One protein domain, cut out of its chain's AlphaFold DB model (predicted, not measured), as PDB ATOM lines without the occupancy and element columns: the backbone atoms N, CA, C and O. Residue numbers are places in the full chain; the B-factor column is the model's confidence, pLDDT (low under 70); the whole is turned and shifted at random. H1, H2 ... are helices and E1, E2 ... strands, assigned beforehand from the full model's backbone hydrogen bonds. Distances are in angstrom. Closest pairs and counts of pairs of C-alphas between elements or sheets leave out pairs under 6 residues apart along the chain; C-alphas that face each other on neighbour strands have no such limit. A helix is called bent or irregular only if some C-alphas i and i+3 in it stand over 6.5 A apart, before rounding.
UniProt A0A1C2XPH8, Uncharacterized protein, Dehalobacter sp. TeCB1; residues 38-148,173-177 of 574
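AT A GLANCE: This is residues 38 to 148 and 173 to 177 of the 574 residues of an uncharacterized protein of Dehalobacter sp. TeCB1 (UniProt A0A1C2XPH8). The chain is wound in stacked turns as a short three-sided solenoid, with helix H1 capping one end. Its sides are three small parallel sheets, E1 E3 E6, E2 E4 E7 and E5 E8; the successive turns hold E1 and E2, then E3, E4 and E5, then E6, E7 and E8. The printed part has 116 residues with one named helix followed by eight named strands, H1 and E1 to E8; the class is mixed, and under half of the residues are in named elements. It is compact, with a radius of gyration of the C-alphas of 13.9 A and spans of 42 by 32 by 21 A.

IN THESE COORDINATES: H1, residues 51 to 66, is 23.4 A long and begins at C-alpha 51 (26.951, 30.500, -31.316). It is irregular, C-alphas 52 and 55 being 7.7 A apart, with a kink of 26 degrees near residue 58. The strands are E1, 71 to 73, 6.4 A; E2, 76 to 79, 9.7 A; E3, 92 to 96, 13.5 A; E4, 102 to 105, 9.5 A; E5, 111 to 117, 16.7 A; E6, 121 to 125, 13.4 A; E7, 128 to 131, 10.3 A; and E8, 136 to 142, 17.1 A, ending at C-alpha 142 (29.459, 45.579, -9.162).

HOW THE PARTS SIT: Residues 39 to 40 pair with 71 to 72 of E1, parallel. H1 is on the sheet E2 E4 E7, with the C-alphas of Gly 54 and Ile 79 closest to E2, 3.9 A; it only grazes E1 E3 E6. In H1, 10 of 12 O i to N i+4 pairs are within hydrogen-bond range. Within that range across strands are N 73 and O 95, 2.8 A, for E1 and E3; N 77 and O 102, 2.8 A, for E2 and E4; N 123 and O 92, 2.8 A, for E3 and E6; N 103 and O 128, 2.8 A, for E4 and E7; and N 114 and O 138, 2.8 A, for E5 and E8. E6 runs on into E7 at 93 degrees.

THE WHOLE: The C-alphas farthest apart, Ser 98 and Lys 174, are 43.2 A apart. Residues 149 to 172 are not printed, a gap of 24.2 A between C-alphas 148 and 173. The link E2 to E3 is long. Residues 145 and 173 to 175 have pLDDT under 70.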
ATOM      1  N   GLY A  38       8.437  45.855 -22.481       93.62
ATOM      2  CA  GLY A  38       9.846  45.650 -22.802       93.62
ATOM      3  C   GLY A  38      10.052  45.335 -24.278       93.62
ATOM      4  O   GLY A  38       9.087  45.223 -25.036       93.62
ATOM      5  N   LYS A  39      11.313  45.204 -24.690       97.19
ATOM      6  CA  LYS A  39      11.670  44.704 -26.023       97.19
ATOM      7  C   LYS A  39      12.186  43.284 -25.909       97.19
ATOM      8  O   LYS A  39      12.996  42.994 -25.029       97.19
ATOM      9  N   THR A  40      11.753  42.412 -26.812       97.62
ATOM     10  CA  THR A  40      12.324  41.068 -26.869       97.62
ATOM     11  C   THR A  40      13.744  41.080 -27.418       97.62
ATOM     12  O   THR A  40      14.120  41.973 -28.183       97.62
ATOM     13  N   CYS A  41      14.542  40.075 -27.060       98.12
ATOM     14  CA  CYS A  41      15.874  39.886 -27.625       98.12
ATOM     15  C   CYS A  41      15.825  39.826 -29.166       98.12
ATOM     16  O   CYS A  41      16.644  40.456 -29.842       98.12
ATOM     17  N   SER A  42      14.809  39.173 -29.741       97.56
ATOM     18  CA  SER A  42      14.569  39.199 -31.192       97.56
ATOM     19  C   SER A  42      14.293  40.611 -31.734       97.56
ATOM     20  O   SER A  42      14.835  40.988 -32.772       97.56
ATOM     21  N   GLN A  43      13.487  41.425 -31.038       97.69
ATOM     22  CA  GLN A  43      13.159  42.798 -31.459       97.69
ATOM     23  C   GLN A  43      14.365  43.744 -31.438       97.69
ATOM     24  O   GLN A  43      14.414  44.682 -32.233       97.69
ATOM     25  N   ILE A  44      15.342  43.506 -30.559       97.94
ATOM     26  CA  ILE A  44      16.598  44.274 -30.533       97.94
ATOM     27  C   ILE A  44      17.632  43.747 -31.542       97.94
ATOM     28  O   ILE A  44      18.732  44.291 -31.640       97.94
ATOM     29  N   GLY A  45      17.276  42.712 -32.312       98.19
ATOM     30  CA  GLY A  45      18.076  42.161 -33.404       98.19
ATOM     31  C   GLY A  45      19.034  41.039 -33.000       98.19
ATOM     32  O   GLY A  45      19.937  40.726 -33.777       98.19
ATOM     33  N   MET A  46      18.885  40.448 -31.809       98.50
ATOM     34  CA  MET A  46      19.679  39.275 -31.434       98.50
ATOM     35  C   MET A  46      19.268  38.062 -32.272       98.50
ATOM     36  O   MET A  46      18.093  37.863 -32.579       98.50
ATOM     37  N   ILE A  47      20.247  37.226 -32.612       98.38
ATOM     38  CA  ILE A  47      20.047  36.027 -33.429       98.38
ATOM     39  C   ILE A  47      20.036  34.808 -32.495       98.38
ATOM     40  O   ILE A  47      21.051  34.557 -31.830       98.38
ATOM     41  N   PRO A  48      18.910  34.076 -32.398       98.06
ATOM     42  CA  PRO A  48      18.799  32.913 -31.526       98.06
ATOM     43  C   PRO A  48      19.577  31.717 -32.083       98.06
ATOM     44  O   PRO A  48      19.812  31.629 -33.286       98.06
ATOM     45  N   ASP A  49      19.958  30.794 -31.198       97.25
ATOM     46  CA  ASP A  49      20.532  29.478 -31.524       97.25
ATOM     47  C   ASP A  49      21.796  29.472 -32.422       97.25
ATOM     48  O   ASP A  49      22.206  28.420 -32.910       97.25
ATOM     49  N   ASP A  50      22.474  30.611 -32.590       96.94
ATOM     50  CA  ASP A  50      23.711  30.727 -33.372       96.94
ATOM     51  C   ASP A  50      24.893  31.187 -32.499       96.94
ATOM     52  O   ASP A  50      25.051  32.370 -32.183       96.94
ATOM     53  N   ALA A  51      25.762  30.239 -32.129       94.69
ATOM     54  CA  ALA A  51      26.951  30.500 -31.316       94.69
ATOM     55  C   ALA A  51      27.935  31.481 -31.974       94.69
ATOM     56  O   ALA A  51      28.621  32.225 -31.271       94.69
ATOM     57  N   SER A  52      27.965  31.559 -33.310       94.38
ATOM     58  CA  SER A  52      28.817  32.515 -34.031       94.38
ATOM     59  C   SER A  52      28.386  33.971 -33.817       94.38
ATOM     60  O   SER A  52      29.148  34.897 -34.104       94.38
ATOM     61  N   LYS A  53      27.174  34.194 -33.290       96.81
ATOM     62  CA  LYS A  53      26.611  35.521 -33.008       96.81
ATOM     63  C   LYS A  53      26.809  35.971 -31.569       96.81
ATOM     64  O   LYS A  53      26.367  37.070 -31.246       96.81
ATOM     65  N   GLY A  54      27.527  35.206 -30.741       93.94
ATOM     66  CA  GLY A  54      27.781  35.527 -29.332       93.94
ATOM     67  C   GLY A  54      28.189  36.984 -29.085       93.94
ATOM     68  O   GLY A  54      27.569  37.678 -28.279       93.94
ATOM     69  N   SER A  55      29.168  37.487 -29.840       92.69
ATOM     70  CA  SER A  55      29.672  38.861 -29.691       92.69
ATOM     71  C   SER A  55      28.698  39.931 -30.205       92.69
ATOM     72  O   SER A  55      28.620  41.025 -29.641       92.69
ATOM     73  N   LEU A  56      27.937  39.631 -31.266       95.44
ATOM     74  CA  LEU A  56      26.895  40.527 -31.782       95.44
ATOM     75  C   LEU A  56      25.760  40.651 -30.761       95.44
ATOM     76  O   LEU A  56      25.403  41.763 -30.374       95.44
ATOM     77  N   ASN A  57      25.250  39.510 -30.296       97.00
ATOM     78  CA  ASN A  57      24.183  39.420 -29.308       97.00
ATOM     79  C   ASN A  57      24.568  40.146 -28.010       97.00
ATOM     80  O   ASN A  57      23.783  40.948 -27.509       97.00
ATOM     81  N   TYR A  58      25.801  39.954 -27.525       95.00
ATOM     82  CA  TYR A  58      26.345  40.695 -26.383       95.00
ATOM     83  C   TYR A  58      26.288  42.215 -26.585       95.00
ATOM     84  O   TYR A  58      25.806  42.959 -25.727       95.00
ATOM     85  N   SER A  59      26.769  42.700 -27.734       94.38
ATOM     86  CA  SER A  59      26.822  44.137 -28.012       94.38
ATOM     87  C   SER A  59      25.430  44.771 -28.071       94.38
ATOM     88  O   SER A  59      25.250  45.870 -27.538       94.38
ATOM     89  N   LEU A  60      24.461  44.078 -28.683       96.75
ATOM     90  CA  LEU A  60      23.062  44.507 -28.766       96.75
ATOM     91  C   LEU A  60      22.403  44.543 -27.384       96.75
ATOM     92  O   LEU A  60      21.828  45.568 -27.019       96.75
ATOM     93  N   LEU A  61      22.570  43.482 -26.591       96.75
ATOM     94  CA  LEU A  61      22.035  43.396 -25.233       96.75
ATOM     95  C   LEU A  61      22.566  44.529 -24.343       96.75
ATOM     96  O   LEU A  61      21.786  45.265 -23.744       96.75
ATOM     97  N   CYS A  62      23.884  44.739 -24.309       94.62
ATOM     98  CA  CYS A  62      24.492  45.807 -23.511       94.62
ATOM     99  C   CYS A  62      24.093  47.215 -23.970       94.62
ATOM    100  O   CYS A  62      24.005  48.127 -23.147       94.62
ATOM    101  N   LYS A  63      23.887  47.421 -25.280       95.44
ATOM    102  CA  LYS A  63      23.392  48.698 -25.812       95.44
ATOM    103  C   LYS A  63      21.977  48.964 -25.309       95.44
ATOM    104  O   LYS A  63      21.699  50.070 -24.856       95.44
ATOM    105  N   GLU A  64      21.107  47.964 -25.392       96.88
ATOM    106  CA  GLU A  64      19.714  48.128 -25.003       96.88
ATOM    107  C   GLU A  64      19.567  48.278 -23.483       96.88
ATOM    108  O   GLU A  64      18.862  49.181 -23.037       96.88
ATOM    109  N   LEU A  65      20.305  47.503 -22.684       95.50
ATOM    110  CA  LEU A  65      20.316  47.655 -21.227       95.50
ATOM    111  C   LEU A  65      20.706  49.074 -20.810       95.50
ATOM    112  O   LEU A  65      19.981  49.684 -20.031       95.50
ATOM    113  N   ASN A  66      21.763  49.648 -21.401       94.56
ATOM    114  CA  ASN A  66      22.200  51.031 -21.150       94.56
ATOM    115  C   ASN A  66      21.193  52.107 -21.586       94.56
ATOM    116  O   ASN A  66      21.302  53.254 -21.157       94.56
ATOM    117  N   SER A  67      20.209  51.766 -22.422       94.75
ATOM    118  CA  SER A  67      19.093  52.672 -22.728       94.75
ATOM    119  C   SER A  67      18.025  52.704 -21.626       94.75
ATOM    120  O   SER A  67      17.129  53.542 -21.675       94.75
ATOM    121  N   GLY A  68      18.118  51.811 -20.630       93.88
ATOM    122  CA  GLY A  68      17.141  51.656 -19.548       93.88
ATOM    123  C   GLY A  68      15.894  50.860 -19.941       93.88
ATOM    124  O   GLY A  68      14.889  50.913 -19.239       93.88
ATOM    125  N   THR A  69      15.938  50.147 -21.067       95.19
ATOM    126  CA  THR A  69      14.810  49.353 -21.566       95.19
ATOM    127  C   THR A  69      14.733  48.002 -20.854       95.19
ATOM    128  O   THR A  69      15.744  47.316 -20.698       95.19
ATOM    129  N   ASN A  70      13.519  47.586 -20.484       96.44
ATOM    130  CA  ASN A  70      13.253  46.232 -19.993       96.44
ATOM    131  C   ASN A  70      13.468  45.210 -21.121       96.44
ATOM    132  O   ASN A  70      12.894  45.350 -22.206       96.44
ATOM    133  N   ILE A  71      14.254  44.167 -20.859       97.94
ATOM    134  CA  ILE A  71      14.588  43.133 -21.845       97.94
ATOM    135  C   ILE A  71      13.757  41.879 -21.602       97.94
ATOM    136  O   ILE A  71      13.711  41.353 -20.492       97.94
ATOM    137  N   LEU A  72      13.147  41.368 -22.666       97.94
ATOM    138  CA  LEU A  72      12.385  40.126 -22.650       97.94
ATOM    139  C   LEU A  72      13.169  39.034 -23.387       97.94
ATOM    140  O   LEU A  72      13.301  39.072 -24.609       97.94
ATOM    141  N   VAL A  73      13.703  38.056 -22.660       98.25
ATOM    142  CA  VAL A  73      14.417  36.929 -23.273       98.25
ATOM    143  C   VAL A  73      13.376  35.930 -23.777       98.25
ATOM    144  O   VAL A  73      12.655  35.315 -22.995       98.25
ATOM    145  N   ASP A  74      13.236  35.819 -25.093       97.44
ATOM    146  CA  ASP A  74      12.173  35.067 -25.777       97.44
ATOM    147  C   ASP A  74      12.641  33.725 -26.363       97.44
ATOM    148  O   ASP A  74      11.822  32.846 -26.640       97.44
ATOM    149  N   SER A  75      13.950  33.523 -26.487       98.19
ATOM    150  CA  SER A  75      14.572  32.301 -27.004       98.19
ATOM    151  C   SER A  75      15.934  32.055 -26.348       98.19
ATOM    152  O   SER A  75      16.326  32.747 -25.403       98.19
ATOM    153  N   LYS A  76      16.662  31.066 -26.864       98.38
ATOM    154  CA  LYS A  76      18.047  30.794 -26.508       98.38
ATOM    155  C   LYS A  76      18.978  31.661 -27.346       98.38
ATOM    156  O   LYS A  76      18.982  31.583 -28.574       98.38
ATOM    157  N   TYR A  77      19.814  32.442 -26.675       98.19
ATOM    158  CA  TYR A  77      20.818  33.290 -27.299       98.19
ATOM    159  C   TYR A  77      22.195  32.932 -26.782       98.19
ATOM    160  O   TYR A  77      22.444  32.908 -25.577       98.19
ATOM    161  N   PHE A  78      23.112  32.700 -27.712       96.81
ATOM    162  CA  PHE A  78      24.516  32.611 -27.366       96.81
ATOM    163  C   PHE A  78      25.080  34.005 -27.106       96.81
ATOM    164  O   PHE A  78      24.759  34.941 -27.846       96.81
ATOM    165  N   ILE A  79      25.908  34.129 -26.070       94.38
ATOM    166  CA  ILE A  79      26.525  35.381 -25.627       94.38
ATOM    167  C   ILE A  79      28.012  35.137 -25.363       94.38
ATOM    168  O   ILE A  79      28.369  34.259 -24.579       94.38
ATOM    169  N   SER A  80      28.874  35.938 -25.988       88.06
ATOM    170  CA  SER A  80      30.289  36.008 -25.613       88.06
ATOM    171  C   SER A  80      30.414  36.991 -24.453       88.06
ATOM    172  O   SER A  80      29.941  38.124 -24.581       88.06
ATOM    173  N   GLY A  81      31.014  36.588 -23.335       78.25
ATOM    174  CA  GLY A  81      31.385  37.545 -22.296       78.25
ATOM    175  C   GLY A  81      32.468  38.513 -22.785       78.25
ATOM    176  O   GLY A  81      32.870  38.542 -23.953       78.25
ATOM    177  N   SER A  82      32.948  39.362 -21.882       81.06
ATOM    178  CA  SER A  82      34.141  40.158 -22.137       81.06
ATOM    179  C   SER A  82      34.996  40.306 -20.886       81.06
ATOM    180  O   SER A  82      34.493  40.604 -19.803       81.06
ATOM    181  N   VAL A  83      36.315  40.181 -21.043       77.56
ATOM    182  CA  VAL A  83      37.291  40.582 -20.010       77.56
ATOM    183  C   VAL A  83      37.139  42.061 -19.624       77.56
ATOM    184  O   VAL A  83      37.385  42.436 -18.484       77.56
ATOM    185  N   ASN A  84      36.665  42.890 -20.562       78.94
ATOM    186  CA  ASN A  84      36.387  44.314 -20.392       78.94
ATOM    187  C   ASN A  84      34.888  44.573 -20.588       78.94
ATOM    188  O   ASN A  84      34.488  45.293 -21.506       78.94
ATOM    189  N   ALA A  85      34.052  43.942 -19.757       81.44
ATOM    190  CA  ALA A  85      32.605  44.087 -19.861       81.44
ATOM    191  C   ALA A  85      32.163  45.554 -19.876       81.44
ATOM    192  O   ALA A  85      32.689  46.404 -19.146       81.44
ATOM    193  N   LYS A  86      31.164  45.849 -20.709       84.69
ATOM    194  CA  LYS A  86      30.584  47.188 -20.782       84.69
ATOM    195  C   LYS A  86      29.952  47.544 -19.436       84.69
ATOM    196  O   LYS A  86      29.252  46.726 -18.839       84.69
ATOM    197  N   LEU A  87      30.202  48.772 -18.986       90.25
ATOM    198  CA  LEU A  87      29.531  49.335 -17.823       90.25
ATOM    199  C   LEU A  87      28.049  49.563 -18.153       90.25
ATOM    200  O   LEU A  87      27.736  50.183 -19.172       90.25
ATOM    201  N   ILE A  88      27.166  49.065 -17.292       92.38
ATOM    202  CA  ILE A  88      25.729  49.317 -17.302       92.38
ATOM    203  C   ILE A  88      25.401  50.256 -16.141       92.38
ATOM    204  O   ILE A  88      25.580  49.899 -14.974       92.38
ATOM    205  N   ASN A  89      24.975  51.477 -16.459       91.62
ATOM    206  CA  ASN A  89      24.685  52.522 -15.467       91.62
ATOM    207  C   ASN A  89      23.181  52.743 -15.220       91.62
ATOM    208  O   ASN A  89      22.803  53.373 -14.233       91.62
ATOM    209  N   SER A  90      22.336  52.235 -16.107       93.94
ATOM    210  CA  SER A  90      20.881  52.213 -15.996       93.94
ATOM    211  C   SER A  90      20.407  51.025 -15.160       93.94
ATOM    212  O   SER A  90      21.141  50.062 -14.944       93.94
ATOM    213  N   ASN A  91      19.154  51.078 -14.706       95.12
ATOM    214  CA  ASN A  91      18.523  49.932 -14.057       95.12
ATOM    215  C   ASN A  91      18.442  48.744 -15.023       95.12
ATOM    216  O   ASN A  91      18.153  48.914 -16.208       95.12
ATOM    217  N   ILE A  92      18.678  47.545 -14.498       95.94
ATOM    218  CA  ILE A  92      18.613  46.296 -15.254       95.94
ATOM    219  C   ILE A  92      17.306  45.604 -14.900       95.94
ATOM    220  O   ILE A  92      17.075  45.281 -13.739       95.94
ATOM    221  N   ASN A  93      16.472  45.356 -15.904       96.88
ATOM    222  CA  ASN A  93      15.263  44.559 -15.766       96.88
ATOM    223  C   ASN A  93      15.196  43.566 -16.928       96.88
ATOM    224  O   ASN A  93      15.069  43.970 -18.087       96.88
ATOM    225  N   MET A  94      15.340  42.281 -16.617       97.69
ATOM    226  CA  MET A  94      15.344  41.199 -17.594       97.69
ATOM    227  C   MET A  94      14.358  40.113 -17.178       97.69
ATOM    228  O   MET A  94      14.411  39.633 -16.050       97.69
ATOM    229  N   ASN A  95      13.490  39.685 -18.090       98.00
ATOM    230  CA  ASN A  95      12.530  38.621 -17.808       98.00
ATOM    231  C   ASN A  95      12.484  37.596 -18.945       98.00
ATOM    232  O   ASN A  95      12.431  37.961 -20.121       98.00
ATOM    233  N   GLY A  96      12.498  36.313 -18.602       97.62
ATOM    234  CA  GLY A  96      12.250  35.231 -19.541       97.62
ATOM    235  C   GLY A  96      10.766  35.123 -19.879       97.62
ATOM    236  O   GLY A  96       9.908  35.063 -19.006       97.62
ATOM    237  N   THR A  97      10.449  35.081 -21.168       94.50
ATOM    238  CA  THR A  97       9.055  35.031 -21.659       94.50
ATOM    239  C   THR A  97       8.668  33.680 -22.248       94.50
ATOM    240  O   THR A  97       7.526  33.477 -22.660       94.50
ATOM    241  N   SER A  98       9.606  32.735 -22.283       90.94
ATOM    242  CA  SER A  98       9.386  31.386 -22.787       90.94
ATOM    243  C   SER A  98      10.220  30.372 -22.005       90.94
ATOM    244  O   SER A  98      11.209  30.712 -21.362       90.94
ATOM    245  N   ASN A  99       9.876  29.090 -22.123       91.88
ATOM    246  CA  ASN A  99      10.686  27.994 -21.582       91.88
ATOM    247  C   ASN A  99      12.047  27.817 -22.289       91.88
ATOM    248  O   ASN A  99      12.848  26.979 -21.877       91.88
ATOM    249  N   LYS A 100      12.294  28.575 -23.364       94.44
ATOM    250  CA  LYS A 100      13.569  28.633 -24.084       94.44
ATOM    251  C   LYS A 100      14.410  29.844 -23.689       94.44
ATOM    252  O   LYS A 100      15.497  29.978 -24.238       94.44
ATOM    253  N   ALA A 101      13.925  30.714 -22.800       98.31
ATOM    254  CA  ALA A 101      14.622  31.924 -22.386       98.31
ATOM    255  C   ALA A 101      15.977  31.584 -21.746       98.31
ATOM    256  O   ALA A 101      16.057  31.209 -20.576       98.31
ATOM    257  N   GLU A 102      17.045  31.683 -22.533       98.31
ATOM    258  CA  GLU A 102      18.371  31.213 -22.146       98.31
ATOM    259  C   GLU A 102      19.457  32.145 -22.678       98.31
ATOM    260  O   GLU A 102      19.487  32.479 -23.863       98.31
ATOM    261  N   LEU A 103      20.388  32.518 -21.803       97.38
ATOM    262  CA  LEU A 103      21.661  33.130 -22.154       97.38
ATOM    263  C   LEU A 103      22.756  32.068 -22.008       97.38
ATOM    264  O   LEU A 103      23.176  31.710 -20.904       97.38
ATOM    265  N   ALA A 104      23.180  31.525 -23.148       96.19
ATOM    266  CA  ALA A 104      24.176  30.467 -23.233       96.19
ATOM    267  C   ALA A 104      25.557  31.062 -23.519       96.19
ATOM    268  O   ALA A 104      25.811  31.603 -24.596       96.19
ATOM    269  N   PHE A 105      26.470  30.958 -22.566       93.50
ATOM    270  CA  PHE A 105      27.806  31.510 -22.711       93.50
ATOM    271  C   PHE A 105      28.673  30.646 -23.621       93.50
ATOM    272  O   PHE A 105      28.646  29.416 -23.558       93.50
ATOM    273  N   THR A 106      29.457  31.299 -24.475       88.38
ATOM    274  CA  THR A 106      30.353  30.628 -25.427       88.38
ATOM    275  C   THR A 106      31.812  30.631 -24.986       88.38
ATOM    276  O   THR A 106      32.655  30.130 -25.726       88.38
ATOM    277  N   ASN A 107      32.143  31.168 -23.807       79.56
ATOM    278  CA  ASN A 107      33.537  31.395 -23.425       79.56
ATOM    279  C   ASN A 107      34.286  30.076 -23.290       79.56
ATOM    280  O   ASN A 107      33.844  29.171 -22.586       79.56
ATOM    281  N   THR A 108      35.445  29.978 -23.922       75.38
ATOM    282  CA  THR A 108      36.257  28.758 -23.915       75.38
ATOM    283  C   THR A 108      37.491  28.877 -23.029       75.38
ATOM    284  O   THR A 108      38.017  27.850 -22.604       75.38
ATOM    285  N   THR A 109      37.936  30.096 -22.718       73.69
ATOM    286  CA  THR A 109      39.139  30.368 -21.924       73.69
ATOM    287  C   THR A 109      38.950  31.582 -21.015       73.69
ATOM    288  O   THR A 109      38.156  32.471 -21.306       73.69
ATOM    289  N   GLY A 110      39.713  31.618 -19.917       73.88
ATOM    290  CA  GLY A 110      39.814  32.782 -19.036       73.88
ATOM    291  C   GLY A 110      38.564  33.099 -18.210       73.88
ATOM    292  O   GLY A 110      37.597  32.335 -18.167       73.88
ATOM    293  N   GLU A 111      38.644  34.234 -17.520       78.38
ATOM    294  CA  GLU A 111      37.544  34.860 -16.789       78.38
ATOM    295  C   GLU A 111      36.943  35.959 -17.663       78.38
ATOM    296  O   GLU A 111      37.648  36.896 -18.041       78.38
ATOM    297  N   GLU A 112      35.648  35.889 -17.961       81.06
ATOM    298  CA  GLU A 112      34.957  37.011 -18.592       81.06
ATOM    299  C   GLU A 112      33.738  37.435 -17.784       81.06
ATOM    300  O   GLU A 112      33.100  36.637 -17.094       81.06
ATOM    301  N   PHE A 113      33.396  38.710 -17.910       81.62
ATOM    302  CA  PHE A 113      32.245  39.314 -17.270       81.62
ATOM    303  C   PHE A 113      31.152  39.539 -18.311       81.62
ATOM    304  O   PHE A 113      31.436  39.907 -19.454       81.62
ATOM    305  N   LEU A 114      29.895  39.347 -17.925       82.00
ATOM    306  CA  LEU A 114      28.774  39.776 -18.749       82.00
ATOM    307  C   LEU A 114      28.521  41.271 -18.514       82.00
ATOM    308  O   LEU A 114      28.618  42.069 -19.452       82.00
ATOM    309  N   PHE A 115      28.302  41.671 -17.259       87.44
ATOM    310  CA  PHE A 115      27.993  43.053 -16.906       87.44
ATOM    311  C   PHE A 115      28.911  43.599 -15.813       87.44
ATOM    312  O   PHE A 115      28.985  43.056 -14.713       87.44
ATOM    313  N   ASN A 116      29.540  44.741 -16.095       89.44
ATOM    314  CA  ASN A 116      29.997  45.649 -15.048       89.44
ATOM    315  C   ASN A 116      28.821  46.565 -14.704       89.44
ATOM    316  O   ASN A 116      28.263  47.168 -15.618       89.44
ATOM    317  N   ILE A 117      28.415  46.675 -13.440       91.25
ATOM    318  CA  ILE A 117      27.192  47.409 -13.078       91.25
ATOM    319  C   ILE A 117      27.446  48.546 -12.089       91.25
ATOM    320  O   ILE A 117      28.192  48.404 -11.124       91.25
ATOM    321  N   GLN A 118      26.781  49.672 -12.354       89.38
ATOM    322  CA  GLN A 118      26.599  50.840 -11.478       89.38
ATOM    323  C   GLN A 118      25.113  51.222 -11.351       89.38
ATOM    324  O   GLN A 118      24.776  52.341 -10.952       89.38
ATOM    325  N   ALA A 119      24.232  50.303 -11.743       89.25
ATOM    326  CA  ALA A 119      22.788  50.425 -11.641       89.25
ATOM    327  C   ALA A 119      22.349  50.605 -10.182       89.25
ATOM    328  O   ALA A 119      22.990  50.079  -9.276       89.25
ATOM    329  N   LYS A 120      21.222  51.286  -9.951       93.19
ATOM    330  CA  LYS A 120      20.580  51.299  -8.625       93.19
ATOM    331  C   LYS A 120      19.732  50.056  -8.379       93.19
ATOM    332  O   LYS A 120      19.572  49.647  -7.233       93.19
ATOM    333  N   GLN A 121      19.163  49.499  -9.446       95.56
ATOM    334  CA  GLN A 121      18.243  48.369  -9.382       95.56
ATOM    335  C   GLN A 121      18.619  47.312 -10.417       95.56
ATOM    336  O   GLN A 121      18.867  47.638 -11.584       95.56
ATOM    337  N   VAL A 122      18.625  46.056  -9.983       97.31
ATOM    338  CA  VAL A 122      18.762  44.873 -10.836       97.31
ATOM    339  C   VAL A 122      17.607  43.932 -10.528       97.31
ATOM    340  O   VAL A 122      17.381  43.584  -9.373       97.31
ATOM    341  N   THR A 123      16.877  43.518 -11.554       97.88
ATOM    342  CA  THR A 123      15.822  42.506 -11.467       97.88
ATOM    343  C   THR A 123      15.958  41.543 -12.634       97.88
ATOM    344  O   THR A 123      15.971  41.964 -13.793       97.88
ATOM    345  N   ILE A 124      16.095  40.254 -12.329       98.19
ATOM    346  CA  ILE A 124      16.185  39.184 -13.322       98.19
ATOM    347  C   ILE A 124      15.265  38.058 -12.908       98.19
ATOM    348  O   ILE A 124      15.383  37.538 -11.799       98.19
ATOM    349  N   GLU A 125      14.379  37.673 -13.815       98.31
ATOM    350  CA  GLU A 125      13.381  36.648 -13.544       98.31
ATOM    351  C   GLU A 125      13.276  35.651 -14.700       98.31
ATOM    352  O   GLU A 125      13.375  36.028 -15.867       98.31
ATOM    353  N   ASN A 126      13.034  34.375 -14.388       98.12
ATOM    354  CA  ASN A 126      12.671  33.332 -15.363       98.12
ATOM    355  C   ASN A 126      13.694  33.086 -16.494       98.12
ATOM    356  O   ASN A 126      13.314  32.659 -17.585       98.12
ATOM    357  N   ILE A 127      14.985  33.357 -16.277       98.44
ATOM    358  CA  ILE A 127      16.030  33.180 -17.300       98.44
ATOM    359  C   ILE A 127      16.949  32.016 -16.936       98.44
ATOM    360  O   ILE A 127      17.364  31.841 -15.789       98.44
ATOM    361  N   ARG A 128      17.312  31.229 -17.948       98.56
ATOM    362  CA  ARG A 128      18.369  30.227 -17.852       98.56
ATOM    363  C   ARG A 128      19.728  30.826 -18.222       98.56
ATOM    364  O   ARG A 128      19.878  31.438 -19.272       98.56
ATOM    365  N   PHE A 129      20.740  30.559 -17.413       97.50
ATOM    366  CA  PHE A 129      22.137  30.890 -17.663       97.50
ATOM    367  C   PHE A 129      22.953  29.598 -17.715       97.50
ATOM    368  O   PHE A 129      22.958  28.828 -16.753       97.50
ATOM    369  N   THR A 130      23.656  29.344 -18.822       95.94
ATOM    370  CA  THR A 130      24.497  28.136 -18.950       95.94
ATOM    371  C   THR A 130      25.888  28.451 -19.468       95.94
ATOM    372  O   THR A 130      26.013  29.131 -20.483       95.94
ATOM    373  N   GLN A 131      26.915  27.882 -18.839       92.69
ATOM    374  CA  GLN A 131      28.292  27.893 -19.326       92.69
ATOM    375  C   GLN A 131      28.862  26.478 -19.238       92.69
ATOM    376  O   GLN A 131      29.338  26.044 -18.190       92.69
ATOM    377  N   LYS A 132      28.780  25.732 -20.339       87.38
ATOM    378  CA  LYS A 132      29.199  24.318 -20.382       87.38
ATOM    379  C   LYS A 132      30.650  24.130 -20.817       87.38
ATOM    380  O   LYS A 132      31.179  23.029 -20.697       87.38
ATOM    381  N   ASN A 133      31.279  25.185 -21.325       86.06
ATOM    382  CA  ASN A 133      32.675  25.165 -21.729       86.06
ATOM    383  C   ASN A 133      33.601  25.368 -20.521       86.06
ATOM    384  O   ASN A 133      33.166  25.717 -19.427       86.06
ATOM    385  N   ASN A 134      34.904  25.186 -20.739       81.19
ATOM    386  CA  ASN A 134      35.914  25.292 -19.682       81.19
ATOM    387  C   ASN A 134      36.180  26.733 -19.206       81.19
ATOM    388  O   ASN A 134      36.809  26.903 -18.166       81.19
ATOM    389  N   GLY A 135      35.729  27.758 -19.940       83.00
ATOM    390  CA  GLY A 135      35.861  29.156 -19.522       83.00
ATOM    391  C   GLY A 135      34.924  29.504 -18.364       83.00
ATOM    392  O   GLY A 135      33.862  28.899 -18.222       83.00
ATOM    393  N   TYR A 136      35.297  30.502 -17.565       85.12
ATOM    394  CA  TYR A 136      34.487  30.981 -16.444       85.12
ATOM    395  C   TYR A 136      33.745  32.259 -16.823       85.12
ATOM    396  O   TYR A 136      34.302  33.151 -17.471       85.12
ATOM    397  N   VAL A 137      32.485  32.352 -16.403       87.31
ATOM    398  CA  VAL A 137      31.650  33.536 -16.626       87.31
ATOM    399  C   VAL A 137      31.205  34.117 -15.299       87.31
ATOM    400  O   VAL A 137      30.644  33.417 -14.460       87.31
ATOM    401  N   PHE A 138      31.383  35.422 -15.159       88.81
ATOM    402  CA  PHE A 138      30.831  36.234 -14.089       88.81
ATOM    403  C   PHE A 138      29.656  37.019 -14.665       88.81
ATOM    404  O   PHE A 138      29.852  37.853 -15.548       88.81
ATOM    405  N   ILE A 139      28.431  36.771 -14.204       92.38
ATOM    406  CA  ILE A 139      27.271  37.484 -14.756       92.38
ATOM    407  C   ILE A 139      27.342  38.964 -14.352       92.38
ATOM    408  O   ILE A 139      27.264  39.847 -15.207       92.38
ATOM    409  N   PHE A 140      27.580  39.236 -13.070       92.38
ATOM    410  CA  PHE A 140      27.658  40.585 -12.525       92.38
ATOM    411  C   PHE A 140      28.973  40.851 -11.807       92.38
ATOM    412  O   PHE A 140      29.408  40.092 -10.940       92.38
ATOM    413  N   ASN A 141      29.550  42.002 -12.125       90.06
ATOM    414  CA  ASN A 141      30.583  42.649 -11.342       90.06
ATOM    415  C   ASN A 141      30.102  44.044 -10.940       90.06
ATOM    416  O   ASN A 141      29.977  44.929 -11.791       90.06
ATOM    417  N   ILE A 142      29.820  44.249  -9.654       88.00
ATOM    418  CA  ILE A 142      29.459  45.579  -9.162       88.00
ATOM    419  C   ILE A 142      30.722  46.434  -9.096       88.00
ATOM    420  O   ILE A 142      31.716  46.049  -8.477       88.00
ATOM    421  N   GLN A 143      30.679  47.592  -9.756       81.62
ATOM    422  CA  GLN A 143      31.793  48.530  -9.821       81.62
ATOM    423  C   GLN A 143      31.465  49.850  -9.128       81.62
ATOM    424  O   GLN A 143      30.427  50.460  -9.366       81.62
ATOM    425  N   GLY A 144      32.432  50.373  -8.378       70.81
ATOM    426  CA  GLY A 144      32.366  51.701  -7.767       70.81
ATOM    427  C   GLY A 144      31.868  51.700  -6.321       70.81
ATOM    428  O   GLY A 144      31.784  50.663  -5.670       70.81
ATOM    429  N   SER A 145      31.592  52.900  -5.810       69.31
ATOM    430  CA  SER A 145      31.211  53.158  -4.413       69.31
ATOM    431  C   SER A 145      29.723  53.467  -4.229       69.31
ATOM    432  O   SER A 145      29.317  53.878  -3.149       69.31
ATOM    433  N   LYS A 146      28.899  53.324  -5.273       78.69
ATOM    434  CA  LYS A 146      27.468  53.635  -5.178       78.69
ATOM    435  C   LYS A 146      26.712  52.481  -4.533       78.69
ATOM    436  O   LYS A 146      26.922  51.327  -4.899       78.69
ATOM    437  N   LYS A 147      25.798  52.815  -3.625       90.06
ATOM    438  CA  LYS A 147      24.823  51.880  -3.074       90.06
ATOM    439  C   LYS A 147      23.842  51.391  -4.145       90.06
ATOM    440  O   LYS A 147      23.328  52.191  -4.931       90.06
ATOM    441  N   LEU A 148      23.571  50.090  -4.143       93.81
ATOM    442  CA  LEU A 148      22.464  49.472  -4.867       93.81
ATOM    443  C   LEU A 148      21.236  49.456  -3.954       93.81
ATOM    444  O   LEU A 148      21.305  49.013  -2.807       93.81
ATOM    445  N   SER A 173      45.401  45.932  -8.741       45.44
ATOM    446  CA  SER A 173      46.085  44.967  -7.834       45.44
ATOM    447  C   SER A 173      46.069  45.100  -6.288       45.44
ATOM    448  O   SER A 173      46.582  44.203  -5.622       45.44
ATOM    449  N   LYS A 174      45.476  46.127  -5.675       56.00
ATOM    450  CA  LYS A 174      45.416  46.353  -4.223       56.00
ATOM    451  C   LYS A 174      43.968  46.421  -3.773       56.00
ATOM    452  O   LYS A 174      43.277  47.335  -4.184       56.00
ATOM    453  N   VAL A 175      43.519  45.516  -2.906       65.25
ATOM    454  CA  VAL A 175      42.178  45.589  -2.295       65.25
ATOM    455  C   VAL A 175      41.971  46.983  -1.686       65.25
ATOM    456  O   VAL A 175      42.781  47.428  -0.872       65.25
ATOM    457  N   GLN A 176      40.930  47.697  -2.123       75.00
ATOM    458  CA  GLN A 176      40.514  48.947  -1.490       75.00
ATOM    459  C   GLN A 176      39.395  48.634  -0.506       75.00
ATOM    460  O   GLN A 176      38.362  48.107  -0.901       75.00
ATOM    461  N   PHE A 177      39.614  48.963   0.764       85.88
ATOM    462  CA  PHE A 177      38.576  48.929   1.786       85.88
ATOM    463  C   PHE A 177      37.904  50.302   1.846       85.88
ATOM    464  O   PHE A 177      38.596  51.320   1.943       85.88
TER     465      PHE A 177